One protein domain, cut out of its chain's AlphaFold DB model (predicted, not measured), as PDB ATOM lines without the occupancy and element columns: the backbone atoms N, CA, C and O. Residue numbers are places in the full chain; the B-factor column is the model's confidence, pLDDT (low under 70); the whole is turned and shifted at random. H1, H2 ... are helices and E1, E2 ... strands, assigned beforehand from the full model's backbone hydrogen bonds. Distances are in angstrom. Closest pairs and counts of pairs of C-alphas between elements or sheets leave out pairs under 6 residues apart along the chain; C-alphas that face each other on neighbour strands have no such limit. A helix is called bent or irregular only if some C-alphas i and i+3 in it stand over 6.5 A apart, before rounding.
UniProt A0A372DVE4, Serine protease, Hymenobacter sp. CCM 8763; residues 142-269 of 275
ATOM      1  N   PHE A 142     -46.340  31.110  17.219       96.62
ATOM      2  CA  PHE A 142     -45.895  29.722  17.246       96.62
ATOM      3  C   PHE A 142     -46.273  29.060  18.576       96.62
ATOM      4  O   PHE A 142     -46.084  29.639  19.652       96.62
ATOM      5  N   LYS A 143     -46.785  27.826  18.521       95.19
ATOM      6  CA  LYS A 143     -47.054  27.041  19.731       95.19
ATOM      7  C   LYS A 143     -45.729  26.658  20.399       95.19
ATOM      8  O   LYS A 143     -44.877  26.024  19.788       95.19
ATOM      9  N   ARG A 144     -45.557  27.030  21.673       88.50
ATOM     10  CA  ARG A 144     -44.336  26.731  22.454       88.50
ATOM     11  C   ARG A 144     -44.270  25.289  22.971       88.50
ATOM     12  O   ARG A 144     -43.190  24.808  23.286       88.50
ATOM     13  N   GLY A 145     -45.420  24.629  23.092       89.31
ATOM     14  CA  GLY A 145     -45.539  23.237  23.526       89.31
ATOM     15  C   GLY A 145     -45.865  22.291  22.372       89.31
ATOM     16  O   GLY A 145     -46.114  22.720  21.244       89.31
ATOM     17  N   GLN A 146     -45.899  20.995  22.669       91.31
ATOM     18  CA  GLN A 146     -46.403  20.003  21.722       91.31
ATOM     19  C   GLN A 146     -47.930  20.084  21.612       91.31
ATOM     20  O   GLN A 146     -48.609  20.527  22.538       91.31
ATOM     21  N   ALA A 147     -48.454  19.695  20.452       94.81
ATOM     22  CA  ALA A 147     -49.885  19.499  20.269       94.81
ATOM     23  C   ALA A 147     -50.330  18.167  20.897       94.81
ATOM     24  O   ALA A 147     -49.567  17.193  20.961       94.81
ATOM     25  N   GLU A 148     -51.573  18.138  21.360       94.44
ATOM     26  CA  GLU A 148     -52.179  16.987  22.028       94.44
ATOM     27  C   GLU A 148     -52.973  16.114  21.051       94.44
ATOM     28  O   GLU A 148     -53.554  16.614  20.087       94.44
ATOM     29  N   LEU A 149     -53.028  14.799  21.294       96.38
ATOM     30  CA  LEU A 149     -53.870  13.904  20.489       96.38
ATOM     31  C   LEU A 149     -55.338  14.335  20.582       96.38
ATOM     32  O   LEU A 149     -55.838  14.638  21.664       96.38
ATOM     33  N   GLY A 150     -56.029  14.363  19.442       96.19
ATOM     34  CA  GLY A 150     -57.416  14.819  19.358       96.19
ATOM     35  C   GLY A 150     -57.597  16.340  19.422       96.19
ATOM     36  O   GLY A 150     -58.728  16.809  19.287       96.19
ATOM     37  N   GLU A 151     -56.524  17.127  19.578       96.62
ATOM     38  CA  GLU A 151     -56.596  18.588  19.491       96.62
ATOM     39  C   GLU A 151     -57.142  18.997  18.117       96.62
ATOM     40  O   GLU A 151     -56.701  18.484  17.085       96.62
ATOM     41  N   LYS A 152     -58.128  19.901  18.099       97.19
ATOM     42  CA  LYS A 152     -58.705  20.421  16.856       97.19
ATOM     43  C   LYS A 152     -57.679  21.274  16.130       97.19
ATOM     44  O   LYS A 152     -57.067  22.161  16.728       97.19
ATOM     45  N   VAL A 153     -57.553  21.036  14.833       97.38
ATOM     46  CA  VAL A 153     -56.595  21.723  13.969       97.38
ATOM     47  C   VAL A 153     -57.255  22.164  12.677       97.38
ATOM     48  O   VAL A 153     -58.279  21.617  12.264       97.38
ATOM     49  N   TYR A 154     -56.671  23.165  12.032       96.94
ATOM     50  CA  TYR A 154     -57.107  23.614  10.720       96.94
ATOM     51  C   TYR A 154     -55.961  24.159   9.886       96.94
ATOM     52  O   TYR A 154     -54.919  24.548  10.407       96.94
ATOM     53  N   THR A 155     -56.181  24.201   8.580       96.19
ATOM     54  CA  THR A 155     -55.259  24.776   7.608       96.19
ATOM     55  C   THR A 155     -56.017  25.654   6.629       96.19
ATOM     56  O   THR A 155     -57.201  25.444   6.348       96.19
ATOM     57  N   LEU A 156     -55.299  26.630   6.091       95.31
ATOM     58  CA  LEU A 156     -55.703  27.389   4.919       95.31
ATOM     59  C   LEU A 156     -54.719  27.089   3.796       95.31
ATOM     60  O   LEU A 156     -53.524  26.952   4.050       95.31
ATOM     61  N   GLY A 157     -55.212  26.969   2.572       93.19
ATOM     62  CA  GLY A 157     -54.349  26.741   1.424       93.19
ATOM     63  C   GLY A 157     -55.038  26.989   0.101       93.19
ATOM     64  O   GLY A 157     -56.232  27.274   0.049       93.19
ATOM     65  N   TYR A 158     -54.262  26.867  -0.965       90.94
ATOM     66  CA  TYR A 158     -54.654  27.135  -2.338       90.94
ATOM     67  C   TYR A 158     -54.544  25.858  -3.182       90.94
ATOM     68  O   TYR A 158     -53.665  25.732  -4.032       90.94
ATOM     69  N   PRO A 159     -55.447  24.872  -2.995       82.25
ATOM     70  CA  PRO A 159     -55.524  23.714  -3.888       82.25
ATOM     71  C   PRO A 159     -55.966  24.093  -5.311       82.25
ATOM     72  O   PRO A 159     -55.858  23.305  -6.249       82.25
ATOM     73  N   ARG A 160     -56.505  25.305  -5.456       80.69
ATOM     74  CA  ARG A 160     -56.881  25.993  -6.689       80.69
ATOM     75  C   ARG A 160     -56.636  27.491  -6.479       80.69
ATOM     76  O   ARG A 160     -56.023  27.881  -5.494       80.69
ATOM     77  N   GLU A 161     -57.163  28.329  -7.364       79.44
ATOM     78  CA  GLU A 161     -57.008  29.783  -7.255       79.44
ATOM     79  C   GLU A 161     -57.675  30.411  -6.021       79.44
ATOM     80  O   GLU A 161     -57.246  31.465  -5.559       79.44
ATOM     81  N   ASP A 162     -58.714  29.769  -5.484       85.56
ATOM     82  CA  ASP A 162     -59.388  30.233  -4.277       85.56
ATOM     83  C   ASP A 162     -58.747  29.653  -3.022       85.56
ATOM     84  O   ASP A 162     -58.370  28.477  -2.974       85.56
ATOM     85  N   LEU A 163     -58.755  30.463  -1.966       90.50
ATOM     86  CA  LEU A 163     -58.419  30.014  -0.629       90.50
ATOM     87  C   LEU A 163     -59.441  28.976  -0.150       90.50
ATOM     88  O   LEU A 163     -60.653  29.205  -0.160       90.50
ATOM     89  N   VAL A 164     -58.943  27.839   0.316       91.94
ATOM     90  CA  VAL A 164     -59.735  26.737   0.852       91.94
ATOM     91  C   VAL A 164     -59.382  26.516   2.315       91.94
ATOM     92  O   VAL A 164     -58.217  26.435   2.702       91.94
ATOM     93  N   PHE A 165     -60.427  26.395   3.124       94.94
ATOM     94  CA  PHE A 165     -60.349  26.022   4.524       94.94
ATOM     95  C   PHE A 165     -60.569  24.517   4.680       94.94
ATOM     96  O   PHE A 165     -61.538  23.988   4.141       94.94
ATOM     97  N   ASN A 166     -59.697  23.857   5.445       93.44
ATOM     98  CA  ASN A 166     -59.877  22.467   5.865       93.44
ATOM     99  C   ASN A 166     -59.589  22.342   7.365       93.44
ATOM    100  O   ASN A 166     -58.662  22.975   7.876       93.44
ATOM    101  N   ASP A 167     -60.341  21.501   8.064       95.25
ATOM    102  CA  ASP A 167     -60.151  21.206   9.480       95.25
ATOM    103  C   ASP A 167     -60.179  19.705   9.781       95.25
ATOM    104  O   ASP A 167     -60.458  18.870   8.922       95.25
ATOM    105  N   GLY A 168     -59.781  19.374  11.006       95.12
ATOM    106  CA  GLY A 168     -59.648  18.010  11.490       95.12
ATOM    107  C   GLY A 168     -59.072  17.990  12.902       95.12
ATOM    108  O   GLY A 168     -59.258  18.922  13.691       95.12
ATOM    109  N   SER A 169     -58.342  16.928  13.225       96.50
ATOM    110  CA  SER A 169     -57.690  16.741  14.520       96.50
ATOM    111  C   SER A 169     -56.256  16.229  14.387       96.50
ATOM    112  O   SER A 169     -55.862  15.625  13.384       96.50
ATOM    113  N   LEU A 170     -55.455  16.458  15.425       96.06
ATOM    114  CA  LEU A 170     -54.160  15.807  15.564       96.06
ATOM    115  C   LEU A 170     -54.369  14.302  15.788       96.06
ATOM    116  O   LEU A 170     -54.992  13.896  16.769       96.06
ATOM    117  N   SER A 171     -53.846  13.477  14.883       94.25
ATOM    118  CA  SER A 171     -53.992  12.015  14.913       94.25
ATOM    119  C   SER A 171     -52.807  11.315  15.573       94.25
ATOM    120  O   SER A 171     -53.001  10.327  16.272       94.25
ATOM    121  N   ALA A 172     -51.588  11.830  15.384       93.69
ATOM    122  CA  ALA A 172     -50.390  11.321  16.047       93.69
ATOM    123  C   ALA A 172     -49.366  12.436  16.296       93.69
ATOM    124  O   ALA A 172     -49.268  13.407  15.541       93.69
ATOM    125  N   ARG A 173     -48.564  12.272  17.356       94.50
ATOM    126  CA  ARG A 173     -47.453  13.177  17.698       94.50
ATOM    127  C   ARG A 173     -46.170  12.911  16.905       94.50
ATOM    128  O   ARG A 173     -45.198  13.640  17.090       94.50
ATOM    129  N   SER A 174     -46.162  11.881  16.075       91.38
ATOM    130  CA  SER A 174     -45.063  11.503  15.191       91.38
ATOM    131  C   SER A 174     -45.600  11.262  13.786       91.38
ATOM    132  O   SER A 174     -46.792  10.996  13.609       91.38
ATOM    133  N   GLY A 175     -44.718  11.366  12.800       86.81
ATOM    134  CA  GLY A 175     -44.976  10.958  11.430       86.81
ATOM    135  C   GLY A 175     -44.825   9.451  11.226       86.81
ATOM    136  O   GLY A 175     -44.859   8.658  12.174       86.81
ATOM    137  N   PHE A 176     -44.647   9.082   9.958       82.88
ATOM    138  CA  PHE A 176     -44.351   7.719   9.529       82.88
ATOM    139  C   PHE A 176     -43.128   7.153  10.269       82.88
ATOM    140  O   PHE A 176     -42.196   7.894  10.574       82.88
ATOM    141  N   GLU A 177     -43.169   5.865  10.621       84.88
ATOM    142  CA  GLU A 177     -42.091   5.157  11.339       84.88
ATOM    143  C   GLU A 177     -41.584   5.847  12.625       84.88
ATOM    144  O   GLU A 177     -40.464   5.623  13.077       84.88
ATOM    145  N   GLY A 178     -42.423   6.666  13.268       83.69
ATOM    146  CA  GLY A 178     -42.069   7.336  14.521       83.69
ATOM    147  C   GLY A 178     -41.264   8.625  14.345       83.69
ATOM    148  O   GLY A 178     -40.731   9.133  15.334       83.69
ATOM    149  N   ASP A 179     -41.212   9.196  13.137       87.75
ATOM    150  CA  ASP A 179     -40.504  10.450  12.883       87.75
ATOM    151  C   ASP A 179     -41.022  11.585  13.788       87.75
ATOM    152  O   ASP A 179     -42.169  12.037  13.717       87.75
ATOM    153  N   THR A 180     -40.151  12.066  14.672       90.31
ATOM    154  CA  THR A 180     -40.494  13.083  15.669       90.31
ATOM    155  C   THR A 180     -40.545  14.505  15.105       90.31
ATOM    156  O   THR A 180     -41.021  15.406  15.806       90.31
ATOM    157  N   GLY A 181     -40.109  14.719  13.862       90.12
ATOM    158  CA  GLY A 181     -40.174  15.990  13.141       90.12
ATOM    159  C   GLY A 181     -41.569  16.339  12.619       90.12
ATOM    160  O   GLY A 181     -41.827  17.505  12.310       90.12
ATOM    161  N   PHE A 182     -42.493  15.373  12.599       92.69
ATOM    162  CA  PHE A 182     -43.815  15.521  11.989       92.69
ATOM    163  C   PHE A 182     -44.966  15.232  12.956       92.69
ATOM    164  O   PHE A 182     -44.837  14.501  13.938       92.69
ATOM    165  N   TYR A 183     -46.118  15.819  12.655       94.38
ATOM    166  CA  TYR A 183     -47.421  15.418  13.164       94.38
ATOM    167  C   TYR A 183     -48.178  14.646  12.090       94.38
ATOM    168  O   TYR A 183     -48.079  14.987  10.912       94.38
ATOM    169  N   GLN A 184     -48.992  13.677  12.504       93.88
ATOM    170  CA  GLN A 184     -50.049  13.125  11.659       93.88
ATOM    171  C   GLN A 184     -51.367  13.828  11.987       93.88
ATOM    172  O   GLN A 184     -51.715  13.982  13.162       93.88
ATOM    173  N   VAL A 185     -52.117  14.230  10.967       93.19
ATOM    174  CA  VAL A 185     -53.395  14.941  11.104       93.19
ATOM    175  C   VAL A 185     -54.496  14.280  10.284       93.19
ATOM    176  O   VAL A 185     -54.244  13.678   9.244       93.19
ATOM    177  N   SER A 186     -55.736  14.436  10.738       91.62
ATOM    178  CA  SER A 186     -56.950  13.972  10.055       91.62
ATOM    179  C   SER A 186     -57.598  15.090   9.231       91.62
ATOM    180  O   SER A 186     -58.817  15.230   9.191       91.62
ATOM    181  N   ILE A 187     -56.779  15.928   8.592       88.38
ATOM    182  CA  ILE A 187     -57.261  16.978   7.692       88.38
ATOM    183  C   ILE A 187     -57.322  16.411   6.268       88.38
ATOM    184  O   ILE A 187     -56.351  15.787   5.834       88.38
ATOM    185  N   PRO A 188     -58.396  16.673   5.499       84.00
ATOM    186  CA  PRO A 188     -58.411  16.423   4.062       84.00
ATOM    187  C   PRO A 188     -57.338  17.268   3.354       84.00
ATOM    188  O   PRO A 188     -57.535  18.449   3.060       84.00
ATOM    189  N   VAL A 189     -56.170  16.678   3.097       75.38
ATOM    190  CA  VAL A 189     -55.085  17.330   2.356       75.38
ATOM    191  C   VAL A 189     -55.198  16.953   0.883       75.38
ATOM    192  O   VAL A 189     -55.066  15.793   0.512       75.38
ATOM    193  N   ASN A 190     -55.466  17.954   0.044       74.38
ATOM    194  CA  ASN A 190     -55.458  17.837  -1.411       74.38
ATOM    195  C   ASN A 190     -54.194  18.509  -1.975       74.38
ATOM    196  O   ASN A 190     -53.621  19.374  -1.300       74.38
ATOM    197  N   PRO A 191     -53.777  18.177  -3.213       78.94
ATOM    198  CA  PRO A 191     -52.726  18.916  -3.906       78.94
ATOM    199  C   PRO A 191     -52.959  20.430  -3.833       78.94
ATOM    200  O   PRO A 191     -54.074  20.888  -4.060       78.94
ATOM    201  N   GLY A 192     -51.906  21.171  -3.483       82.12
ATOM    202  CA  GLY A 192     -51.897  22.628  -3.309       82.12
ATOM    203  C   GLY A 192     -52.137  23.127  -1.878       82.12
ATOM    204  O   GLY A 192     -51.813  24.272  -1.597       82.12
ATOM    205  N   ASN A 193     -52.558  22.277  -0.930       87.62
ATOM    206  CA  ASN A 193     -52.478  22.609   0.507       87.62
ATOM    207  C   ASN A 193     -51.040  22.522   1.062       87.62
ATOM    208  O   ASN A 193     -50.766  23.050   2.140       87.62
ATOM    209  N   SER A 194     -50.139  21.834   0.351       91.12
ATOM    210  CA  SER A 194     -48.724  21.698   0.706       91.12
ATOM    211  C   SER A 194     -48.072  23.053   0.946       91.12
ATOM    212  O   SER A 194     -48.218  23.955   0.124       91.12
ATOM    213  N   GLY A 195     -47.347  23.177   2.053       94.62
ATOM    214  CA  GLY A 195     -46.699  24.406   2.499       94.62
ATOM    215  C   GLY A 195     -47.623  25.364   3.258       94.62
ATOM    216  O   GLY A 195     -47.162  26.397   3.736       94.62
ATOM    217  N   GLY A 196     -48.909  25.028   3.414       96.19
ATOM    218  CA  GLY A 196     -49.869  25.820   4.181       96.19
ATOM    219  C   GLY A 196     -49.661  25.746   5.700       96.19
ATOM    220  O   GLY A 196     -49.112  24.763   6.211       96.19
ATOM    221  N   PRO A 197     -50.105  26.769   6.451       97.75
ATOM    222  CA  PRO A 197     -49.971  26.795   7.900       97.75
ATOM    223  C   PRO A 197     -50.987  25.855   8.556       97.75
ATOM    224  O   PRO A 197     -52.190  25.964   8.320       97.75
ATOM    225  N   LEU A 198     -50.512  24.984   9.446       97.69
ATOM    226  CA  LEU A 198     -51.350  24.172  10.323       97.69
ATOM    227  C   LEU A 198     -51.491  24.869  11.679       97.69
ATOM    228  O   LEU A 198     -50.491  25.082  12.374       97.69
ATOM    229  N   LEU A 199     -52.721  25.191  12.078       98.31
ATOM    230  CA  LEU A 199     -53.024  25.908  13.314       98.31
ATOM    231  C   LEU A 199     -53.886  25.077  14.271       98.31
ATOM    232  O   LEU A 199     -54.713  24.280  13.831       98.31
ATOM    233  N   ASP A 200     -53.707  25.289  15.576       97.62
ATOM    234  CA  ASP A 200     -54.633  24.791  16.602       97.62
ATOM    235  C   ASP A 200     -55.901  25.658  16.696       97.62
ATOM    236  O   ASP A 200     -55.985  26.730  16.100       97.62
ATOM    237  N   ASP A 201     -56.900  25.227  17.468       96.00
ATOM    238  CA  ASP A 201     -58.186  25.935  17.603       96.00
ATOM    239  C   ASP A 201     -58.071  27.385  18.121       96.00
ATOM    240  O   ASP A 201     -58.942  28.225  17.877       96.00
ATOM    241  N   ARG A 202     -56.969  27.709  18.810       96.31
ATOM    242  CA  ARG A 202     -56.677  29.066  19.293       96.31
ATOM    243  C   ARG A 202     -55.946  29.910  18.247       96.31
ATOM    244  O   ARG A 202     -55.655  31.073  18.518       96.31
ATOM    245  N   GLY A 203     -55.625  29.353  17.084       97.00
ATOM    246  CA  GLY A 203     -54.867  30.012  16.028       97.00
ATOM    247  C   GLY A 203     -53.366  30.093  16.312       97.00
ATOM    248  O   GLY A 203     -52.706  30.998  15.804       97.00
ATOM    249  N   ASN A 204     -52.809  29.199  17.139       97.94
ATOM    250  CA  ASN A 204     -51.354  29.057  17.212       97.94
ATOM    251  C   ASN A 204     -50.870  28.198  16.047       97.94
ATOM    252  O   ASN A 204     -51.450  27.151  15.774       97.94
ATOM    253  N   LEU A 205     -49.770  28.593  15.414       98.25
ATOM    254  CA  LEU A 205     -49.108  27.798  14.391       98.25
ATOM    255  C   LEU A 205     -48.416  26.589  15.037       98.25
ATOM    256  O   LEU A 205     -47.488  26.735  15.845       98.25
ATOM    257  N   ILE A 206     -48.855  25.392  14.663       97.88
ATOM    258  CA  ILE A 206     -48.328  24.121  15.172       97.88
ATOM    259  C   ILE A 206     -47.497  23.366  14.136       97.88
ATOM    260  O   ILE A 206     -46.715  22.491  14.509       97.88
ATOM    261  N   GLY A 207     -47.620  23.708  12.853       96.88
ATOM    262  CA  GLY A 207     -46.823  23.088  11.804       96.88
ATOM    263  C   GLY A 207     -47.055  23.653  10.411       96.88
ATOM    264  O   GLY A 207     -47.781  24.628  10.231       96.88
ATOM    265  N   VAL A 208     -46.423  23.005   9.440       97.38
ATOM    266  CA  VAL A 208     -46.522  23.280   8.005       97.38
ATOM    267  C   VAL A 208     -47.034  22.016   7.336       97.38
ATOM    268  O   VAL A 208     -46.426  20.961   7.498       97.38
ATOM    269  N   VAL A 209     -48.158  22.090   6.627       94.69
ATOM    270  CA  VAL A 209     -48.741  20.926   5.946       94.69
ATOM    271  C   VAL A 209     -47.764  20.418   4.888       94.69
ATOM    272  O   VAL A 209     -47.359  21.178   4.013       94.69
ATOM    273  N   SER A 210     -47.396  19.137   4.946       87.88
ATOM    274  CA  SER A 210     -46.565  18.504   3.920       87.88
ATOM    275  C   SER A 210     -47.445  17.764   2.918       87.88
ATOM    276  O   SER A 210     -48.403  17.081   3.280       87.88
ATOM    277  N   GLY A 211     -47.094  17.902   1.640       70.56
ATOM    278  CA  GLY A 211     -47.706  17.157   0.541       70.56
ATOM    279  C   GLY A 211     -47.172  15.738   0.385       70.56
ATOM    280  O   GLY A 211     -47.661  15.004  -0.473       70.56
ATOM    281  N   ARG A 212     -46.164  15.341   1.173       65.75
ATOM    282  CA  ARG A 212     -45.618  13.986   1.122       65.75
ATOM    283  C   ARG A 212     -46.650  12.999   1.660       65.75
ATOM    284  O   ARG A 212     -46.861  12.882   2.866       65.75
ATOM    285  N   GLN A 213     -47.260  12.245   0.750       59.38
ATOM    286  CA  GLN A 213     -47.931  10.994   1.078       59.38
ATOM    287  C   GLN A 213     -46.827   9.990   1.445       59.38
ATOM    288  O   GLN A 213     -46.280   9.319   0.575       59.38
ATOM    289  N   MET A 214     -46.426   9.957   2.716       56.00
ATOM    290  CA  MET A 214     -45.402   9.032   3.216       56.00
ATOM    291  C   MET A 214     -45.973   7.612   3.250       56.00
ATOM    292  O   MET A 214     -46.407   7.200   4.312       56.00
ATOM    293  N   ASP A 215     -46.091   6.948   2.092       54.06
ATOM    294  CA  ASP A 215     -46.484   5.542   1.800       54.06
ATOM    295  C   ASP A 215     -47.698   4.924   2.546       54.06
ATOM    296  O   ASP A 215     -48.129   3.802   2.291       54.06
ATOM    297  N   VAL A 216     -48.333   5.684   3.432       54.75
ATOM    298  CA  VAL A 216     -49.542   5.357   4.168       54.75
ATOM    299  C   VAL A 216     -50.673   5.974   3.380       54.75
ATOM    300  O   VAL A 216     -50.909   7.188   3.417       54.75
ATOM    301  N   GLN A 217     -51.366   5.130   2.626       55.47
ATOM    302  CA  GLN A 217     -52.595   5.518   1.953       55.47
ATOM    303  C   GLN A 217     -53.559   6.048   3.031       55.47
ATOM    304  O   GLN A 217     -53.955   5.302   3.921       55.47
ATOM    305  N   SER A 218     -53.866   7.353   2.967       64.69
ATOM    306  CA  SER A 218     -54.828   8.103   3.804       64.69
ATOM    307  C   SER A 218     -54.323   8.913   5.013       64.69
ATOM    308  O   SER A 218     -55.153   9.571   5.639       64.69
ATOM    309  N   ALA A 219     -53.025   8.965   5.333       74.31
ATOM    310  CA  ALA A 219     -52.527   9.865   6.388       74.31
ATOM    311  C   ALA A 219     -51.993  11.189   5.815       74.31
ATOM    312  O   ALA A 219     -51.237  11.186   4.845       74.31
ATOM    313  N   ALA A 220     -52.367  12.315   6.430       88.56
ATOM    314  CA  ALA A 220     -51.786  13.625   6.152       88.56
ATOM    315  C   ALA A 220     -50.754  13.983   7.223       88.56
ATOM    316  O   ALA A 220     -50.957  13.702   8.409       88.56
ATOM    317  N   PHE A 221     -49.667  14.637   6.815       92.06
ATOM    318  CA  PHE A 221     -48.564  14.988   7.703       92.06
ATOM    319  C   PHE A 221     -48.293  16.489   7.708       92.06
ATOM    320  O   PHE A 221     -48.573  17.201   6.743       92.06
ATOM    321  N   ALA A 222     -47.728  16.974   8.808       94.50
ATOM    322  CA  ALA A 222     -47.267  18.348   8.921       94.50
ATOM    323  C   ALA A 222     -45.940  18.422   9.671       94.50
ATOM    324  O   ALA A 222     -45.809  17.861  10.760       94.50
ATOM    325  N   THR A 223     -44.971  19.146   9.120       95.44
ATOM    326  CA  THR A 223     -43.691  19.412   9.781       95.44
ATOM    327  C   THR A 223     -43.940  20.301  10.994       95.44
ATOM    328  O   THR A 223     -44.626  21.320  10.892       95.44
ATOM    329  N   LYS A 224     -43.422  19.929  12.168       96.06
ATOM    330  CA  LYS A 224     -43.714  20.642  13.422       96.06
ATOM    331  C   LYS A 224     -43.180  22.073  13.391       96.06
ATOM    332  O   LYS A 224     -42.030  22.310  13.030       96.06
ATOM    333  N   SER A 225     -43.955  23.026  13.904       96.25
ATOM    334  CA  SER A 225     -43.507  24.420  14.014       96.25
ATOM    335  C   SER A 225     -42.325  24.577  14.975       96.25
ATOM    336  O   SER A 225     -41.501  25.463  14.787       96.25
ATOM    337  N   SER A 226     -42.167  23.672  15.948       95.00
ATOM    338  CA  SER A 226     -40.988  23.634  16.822       95.00
ATOM    339  C   SER A 226     -39.698  23.270  16.082       95.00
ATOM    340  O   SER A 226     -38.630  23.731  16.480       95.00
ATOM    341  N   TYR A 227     -39.780  22.476  15.008       93.56
ATOM    342  CA  TYR A 227     -38.647  22.243  14.112       93.56
ATOM    343  C   TYR A 227     -38.297  23.530  13.364       93.56
ATOM    344  O   TYR A 227     -37.158  23.978  13.429       93.56
ATOM    345  N   LEU A 228     -39.301  24.175  12.760       92.50
ATOM    346  CA  LEU A 228     -39.138  25.448  12.056       92.50
ATOM    347  C   LEU A 228     -38.539  26.547  12.957       92.50
ATOM    348  O   LEU A 228     -37.655  27.269  12.517       92.50
ATOM    349  N   MET A 229     -38.956  26.640  14.225       93.25
ATOM    350  CA  MET A 229     -38.369  27.573  15.199       93.25
ATOM    351  C   MET A 229     -36.876  27.308  15.429       93.25
ATOM    352  O   MET A 229     -36.066  28.221  15.315       93.25
ATOM    353  N   ARG A 230     -36.494  26.051  15.696       91.94
ATOM    354  CA  ARG A 230     -35.077  25.688  15.875       91.94
ATOM    355  C   ARG A 230     -34.262  25.939  14.611       91.94
ATOM    356  O   ARG A 230     -33.113  26.359  14.703       91.94
ATOM    357  N   LEU A 231     -34.860  25.690  13.448       90.12
ATOM    358  CA  LEU A 231     -34.233  25.945  12.163       90.12
ATOM    359  C   LEU A 231     -33.901  27.433  12.013       90.12
ATOM    360  O   LEU A 231     -32.740  27.768  11.798       90.12
ATOM    361  N   VAL A 232     -34.868  28.336  12.195       90.50
ATOM    362  CA  VAL A 232     -34.612  29.780  12.043       90.50
ATOM    363  C   VAL A 232     -33.639  30.328  13.089       90.50
ATOM    364  O   VAL A 232     -32.822  31.192  12.764       90.50
ATOM    365  N   ASP A 233     -33.667  29.794  14.314       89.81
ATOM    366  CA  ASP A 233     -32.695  30.136  15.355       89.81
ATOM    367  C   ASP A 233     -31.281  29.723  14.916       89.81
ATOM    368  O   ASP A 233     -30.346  30.518  14.998       89.81
ATOM    369  N   SER A 234     -31.125  28.513  14.365       87.69
ATOM    370  CA  SER A 234     -29.834  28.013  13.873       87.69
ATOM    371  C   SER A 234     -29.293  28.824  12.689       87.69
ATOM    372  O   SER A 234     -28.105  29.143  12.657       87.69
ATOM    373  N   LEU A 235     -30.162  29.229  11.758       86.50
ATOM    374  CA  LEU A 235     -29.787  30.043  10.600       86.50
ATOM    375  C   LEU A 235     -29.350  31.452  11.016       86.50
ATOM    376  O   LEU A 235     -28.387  31.982  10.465       86.50
ATOM    377  N   SER A 236     -30.009  32.023  12.029       82.44
ATOM    378  CA  SER A 236     -29.656  33.335  12.589       82.44
ATOM    379  C   SER A 236     -28.298  33.328  13.302       82.44
ATOM    380  O   SER A 236     -27.656  34.368  13.404       82.44
ATOM    381  N   VAL A 237     -27.863  32.171  13.817       77.44
ATOM    382  CA  VAL A 237     -26.548  32.005  14.462       77.44
ATOM    383  C   VAL A 237     -25.451  31.702  13.436       77.44
ATOM    384  O   VAL A 237     -24.338  32.205  13.568       77.44
ATOM    385  N   ALA A 238     -25.747  30.880  12.425       69.75
ATOM    386  CA  ALA A 238     -24.765  30.409  11.445       69.75
ATOM    387  C   ALA A 238     -24.360  31.474  10.412       69.75
ATOM    388  O   ALA A 238     -23.226  31.466   9.934       69.75
ATOM    389  N   GLY A 239     -25.266  32.388  10.061       58.44
ATOM    390  CA  GLY A 239     -24.982  33.514   9.177       58.44
ATOM    391  C   GLY A 239     -25.146  34.827   9.929       58.44
ATOM    392  O   GLY A 239     -26.167  35.033  10.571       58.44
ATOM    393  N   ALA A 240     -24.187  35.746   9.808       48.53
ATOM    394  CA  ALA A 240     -24.277  37.127  10.302       48.53
ATOM    395  C   ALA A 240     -25.338  37.976   9.545       48.53
ATOM    396  O   ALA A 240     -25.081  39.113   9.150       48.53
ATOM    397  N   GLY A 241     -26.512  37.399   9.278       59.06
ATOM    398  CA  GLY A 241     -27.668  38.012   8.633       59.06
ATOM    399  C   GLY A 241     -28.674  38.576   9.640       59.06
ATOM    400  O   GLY A 241     -28.496  38.492  10.856       59.06
ATOM    401  N   LYS A 242     -29.752  39.186   9.132       66.88
ATOM    402  CA  LYS A 242     -30.833  39.709   9.979       66.88
ATOM    403  C   LYS A 242     -31.567  38.549  10.673       66.88
ATOM    404  O   LYS A 242     -31.914  37.587   9.993       66.88
ATOM    405  N   PRO A 243     -31.850  38.642  11.984       78.25
ATOM    406  CA  PRO A 243     -32.580  37.599  12.694       78.25
ATOM    407  C   PRO A 243     -34.013  37.471  12.164       78.25
ATOM    408  O   PRO A 243     -34.683  38.476  11.909       78.25
ATOM    409  N   TYR A 244     -34.512  36.236  12.067       86.62
ATOM    410  CA  TYR A 244     -35.916  35.978  11.747       86.62
ATOM    411  C   TYR A 244     -36.805  36.364  12.937       86.62
ATOM    412  O   TYR A 244     -36.947  35.625  13.913       86.62
ATOM    413  N   ASN A 245     -37.428  37.540  12.869       90.62
ATOM    414  CA  ASN A 245     -38.293  38.044  13.935       90.62
ATOM    415  C   ASN A 245     -39.666  37.354  13.915       90.62
ATOM    416  O   ASN A 245     -40.640  37.886  13.378       90.62
ATOM    417  N   LEU A 246     -39.741  36.162  14.514       93.25
ATOM    418  CA  LEU A 246     -40.979  35.386  14.598       93.25
ATOM    419  C   LEU A 246     -42.064  36.096  15.436       93.25
ATOM    420  O   LEU A 246     -41.761  36.692  16.481       93.25
ATOM    421  N   PRO A 247     -43.351  35.990  15.052       93.62
ATOM    422  CA  PRO A 247     -44.446  36.606  15.784       93.62
ATOM    423  C   PRO A 247     -44.673  35.938  17.148       93.62
ATOM    424  O   PRO A 247     -44.795  34.718  17.278       93.62
ATOM    425  N   ARG A 248     -44.749  36.770  18.194       89.62
ATOM    426  CA  ARG A 248     -44.860  36.328  19.599       89.62
ATOM    427  C   ARG A 248     -46.270  36.420  20.178       89.62
ATOM    428  O   ARG A 248     -46.517  35.860  21.244       89.62
ATOM    429  N   TYR A 249     -47.175  37.134  19.511       92.12
ATOM    430  CA  TYR A 249     -48.504  37.449  20.031       92.12
ATOM    431  C   TYR A 249     -49.591  36.908  19.115       92.12
ATOM    432  O   TYR A 249     -49.708  37.332  17.970       92.12
ATOM    433  N   ASN A 250     -50.427  36.032  19.657       95.94
ATOM    434  CA  ASN A 250     -51.560  35.476  18.939       95.94
ATOM    435  C   ASN A 250     -52.796  36.389  19.086       95.94
ATOM    436  O   ASN A 250     -53.386  36.482  20.159       95.94
ATOM    437  N   GLN A 251     -53.182  37.060  17.998       96.44
ATOM    438  CA  GLN A 251     -54.381  37.907  17.880       96.44
ATOM    439  C   GLN A 251     -55.619  37.147  17.362       96.44
ATOM    440  O   GLN A 251     -56.690  37.751  17.201       96.44
ATOM    441  N   LEU A 252     -55.470  35.856  17.053       97.06
ATOM    442  CA  LEU A 252     -56.548  34.942  16.661       97.06
ATOM    443  C   LEU A 252     -57.234  34.315  17.886       97.06
ATOM    444  O   LEU A 252     -58.428  34.005  17.834       97.06
ATOM    445  N   SER A 253     -56.505  34.166  18.994       96.31
ATOM    446  CA  SER A 253     -57.013  33.563  20.228       96.31
ATOM    447  C   SER A 253     -58.270  34.272  20.744       96.31
ATOM    448  O   SER A 253     -58.322  35.499  20.818       96.31
ATOM    449  N   GLY A 254     -59.287  33.489  21.115       95.06
ATOM    450  CA  GLY A 254     -60.569  33.986  21.633       95.06
ATOM    451  C   GLY A 254     -61.545  34.514  20.572       95.06
ATOM    452  O   GLY A 254     -62.638  34.943  20.925       95.06
ATOM    453  N   THR A 255     -61.182  34.480  19.285       96.75
ATOM    454  CA  THR A 255     -62.073  34.873  18.177       96.75
ATOM    455  C   THR A 255     -62.728  33.662  17.513       96.75
ATOM    456  O   THR A 255     -62.226  32.542  17.615       96.75
ATOM    457  N   THR A 256     -63.859  33.867  16.829       97.50
ATOM    458  CA  THR A 256     -64.558  32.784  16.118       97.50
ATOM    459  C   THR A 256     -63.768  32.322  14.894       97.50
ATOM    460  O   THR A 256     -63.015  33.099  14.308       97.50
ATOM    461  N   ARG A 257     -63.973  31.081  14.431       97.12
ATOM    462  CA  ARG A 257     -63.246  30.559  13.260       97.12
ATOM    463  C   ARG A 257     -63.348  31.465  12.015       97.12
ATOM    464  O   ARG A 257     -62.305  31.747  11.431       97.12
ATOM    465  N   PRO A 258     -64.519  32.014  11.630       97.69
ATOM    466  CA  PRO A 258     -64.588  32.973  10.523       97.69
ATOM    467  C   PRO A 258     -63.762  34.250  10.747       97.69
ATOM    468  O   PRO A 258     -63.173  34.774   9.803       97.69
ATOM    469  N   GLN A 259     -63.685  34.754  11.985       97.69
ATOM    470  CA  GLN A 259     -62.841  35.905  12.325       97.69
ATOM    471  C   GLN A 259     -61.352  35.555  12.245       97.69
ATOM    472  O   GLN A 259     -60.571  36.368  11.750       97.69
ATOM    473  N   GLN A 260     -60.968  34.354  12.688       97.88
ATOM    474  CA  GLN A 260     -59.597  33.864  12.560       97.88
ATOM    475  C   GLN A 260     -59.182  33.793  11.087       97.88
ATOM    476  O   GLN A 260     -58.153  34.351  10.716       97.88
ATOM    477  N   ILE A 261     -60.015  33.177  10.238       96.81
ATOM    478  CA  ILE A 261     -59.760  33.037   8.796       96.81
ATOM    479  C   ILE A 261     -59.642  34.408   8.129       96.81
ATOM    480  O   ILE A 261     -58.677  34.643   7.410       96.81
ATOM    481  N   ARG A 262     -60.559  35.341   8.420       96.12
ATOM    482  CA  ARG A 262     -60.531  36.697   7.848       96.12
ATOM    483  C   ARG A 262     -59.236  37.450   8.158       96.12
ATOM    484  O   ARG A 262     -58.785  38.220   7.325       96.12
ATOM    485  N   LYS A 263     -58.658  37.253   9.346       95.75
ATOM    486  CA  LYS A 263     -57.371  37.865   9.708       95.75
ATOM    487  C   LYS A 263     -56.182  37.125   9.100       95.75
ATOM    488  O   LYS A 263     -55.175  37.748   8.804       95.75
ATOM    489  N   LEU A 264     -56.272  35.801   8.987       96.31
ATOM    490  CA  LEU A 264     -55.165  34.947   8.563       96.31
ATOM    491  C   LEU A 264     -54.981  34.917   7.040       96.31
ATOM    492  O   LEU A 264     -53.848  34.817   6.587       96.31
ATOM    493  N   GLN A 265     -56.065  35.004   6.267       94.88
ATOM    494  CA  GLN A 265     -56.053  34.837   4.807       94.88
ATOM    495  C   GLN A 265     -55.083  35.771   4.070       94.88
ATOM    496  O   GLN A 265     -54.545  35.379   3.043       94.88
ATOM    497  N   ASP A 266     -54.812  36.964   4.603       94.12
ATOM    498  CA  ASP A 266     -53.906  37.942   3.979       94.12
ATOM    499  C   ASP A 266     -52.418  37.591   4.180       94.12
ATOM    500  O   ASP A 266     -51.539  38.224   3.601       94.12
ATOM    501  N   TYR A 267     -52.134  36.567   4.991       96.81
ATOM    502  CA  TYR A 267     -50.793  36.063   5.307       96.81
ATOM    503  C   TYR A 267     -50.546  34.661   4.740       96.81
ATOM    504  O   TYR A 267     -49.546  34.028   5.089       96.81
ATOM    505  N   VAL A 268     -51.464  34.165   3.909       97.00
ATOM    506  CA  VAL A 268     -51.364  32.895   3.188       97.00
ATOM    507  C   VAL A 268     -51.347  33.222   1.701       97.00
ATOM    508  O   VAL A 268     -52.137  34.035   1.229       97.00
ATOM    509  N   PHE A 269     -50.434  32.602   0.966       95.75
ATOM    510  CA  PHE A 269     -50.117  32.960  -0.411       95.75
ATOM    511  C   PHE A 269     -50.136  31.726  -1.300       95.75
ATOM    512  O   PHE A 269     -49.775  30.625  -0.877       95.75
TER     513      PHE A 269
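AT A GLANCE: This is residues 142 to 269 of the 275 residues of the protein "Serine protease" of Hymenobacter sp. CCM 8763 (UniProt A0A372DVE4). A closed barrel of six antiparallel strands makes the body; H1 stands out from its wall over E5 as an arm, and H2 covers its outside over E1. Residues 239 to 256 lead from H1's far end back to H2. The printed part has 128 residues, in the order E1 E2 E3 E4 E5 E6 H1 H2; the class is mixed, with 60 residues, under half, in named elements. It is compact, with a radius of gyration of the C-alphas of 14.6 A and spans of 42 by 37 by 29 A.

IN THESE COORDINATES: E1, residues 152 to 157, begins at C-alpha 152 (-58.705, 20.421, 16.856). E2, residues 164 to 172, measures 23.6 A and bends by 54 degrees at residue 169. E3 is residues 182 to 185, E4 197 to 200, E5 204 to 210 and E6 220 to 224. H1, residues 225 to 238, measures 19.8 A. H2, residues 257 to 267, measures 15.8 A, ends at C-alpha 267 (-50.793, 36.063, 5.307) and is only just irregular: C-alphas 263 and 266 are 6.7 A apart.

HOW THE PARTS SIT: Round the ring run E1 E2 E3 E6 E5 E4 and back to E1. E1 E2 E3 and E4 E5 E6 are meanders, each strand the antiparallel neighbour of the one before; E1 to E4 and E3 to E6 are Greek keys, the first strand the antiparallel neighbour of the fourth. Within hydrogen-bond range are N 155 and O 166 of hairpin E1 and E2, 2.9 A, and N 199 and O 154 of E4 and E1, 2.8 A. H1 stands up 75 degrees outside the barrel; its closest C-alphas with E5 are Ser 225 and Gly 207, 4.2 A. H2 lies outside, slantwise to E1 at 39 degrees on the local plane; Gln 265 and Leu 156 have their closest C-alphas, 7.5 A. Every O i to N i+4 pair is within range in H1, 5 of 7 in H2.

THE WHOLE: The farthest C-alphas, Gln 217 and Ala 240, are 43.3 A apart. The printed part has no cut; links E3 to E4 and H1 to H2 are long. Residues 237 to 242 stand free. pLDDT is under 70 at residues 212 to 218 and 238 to 242.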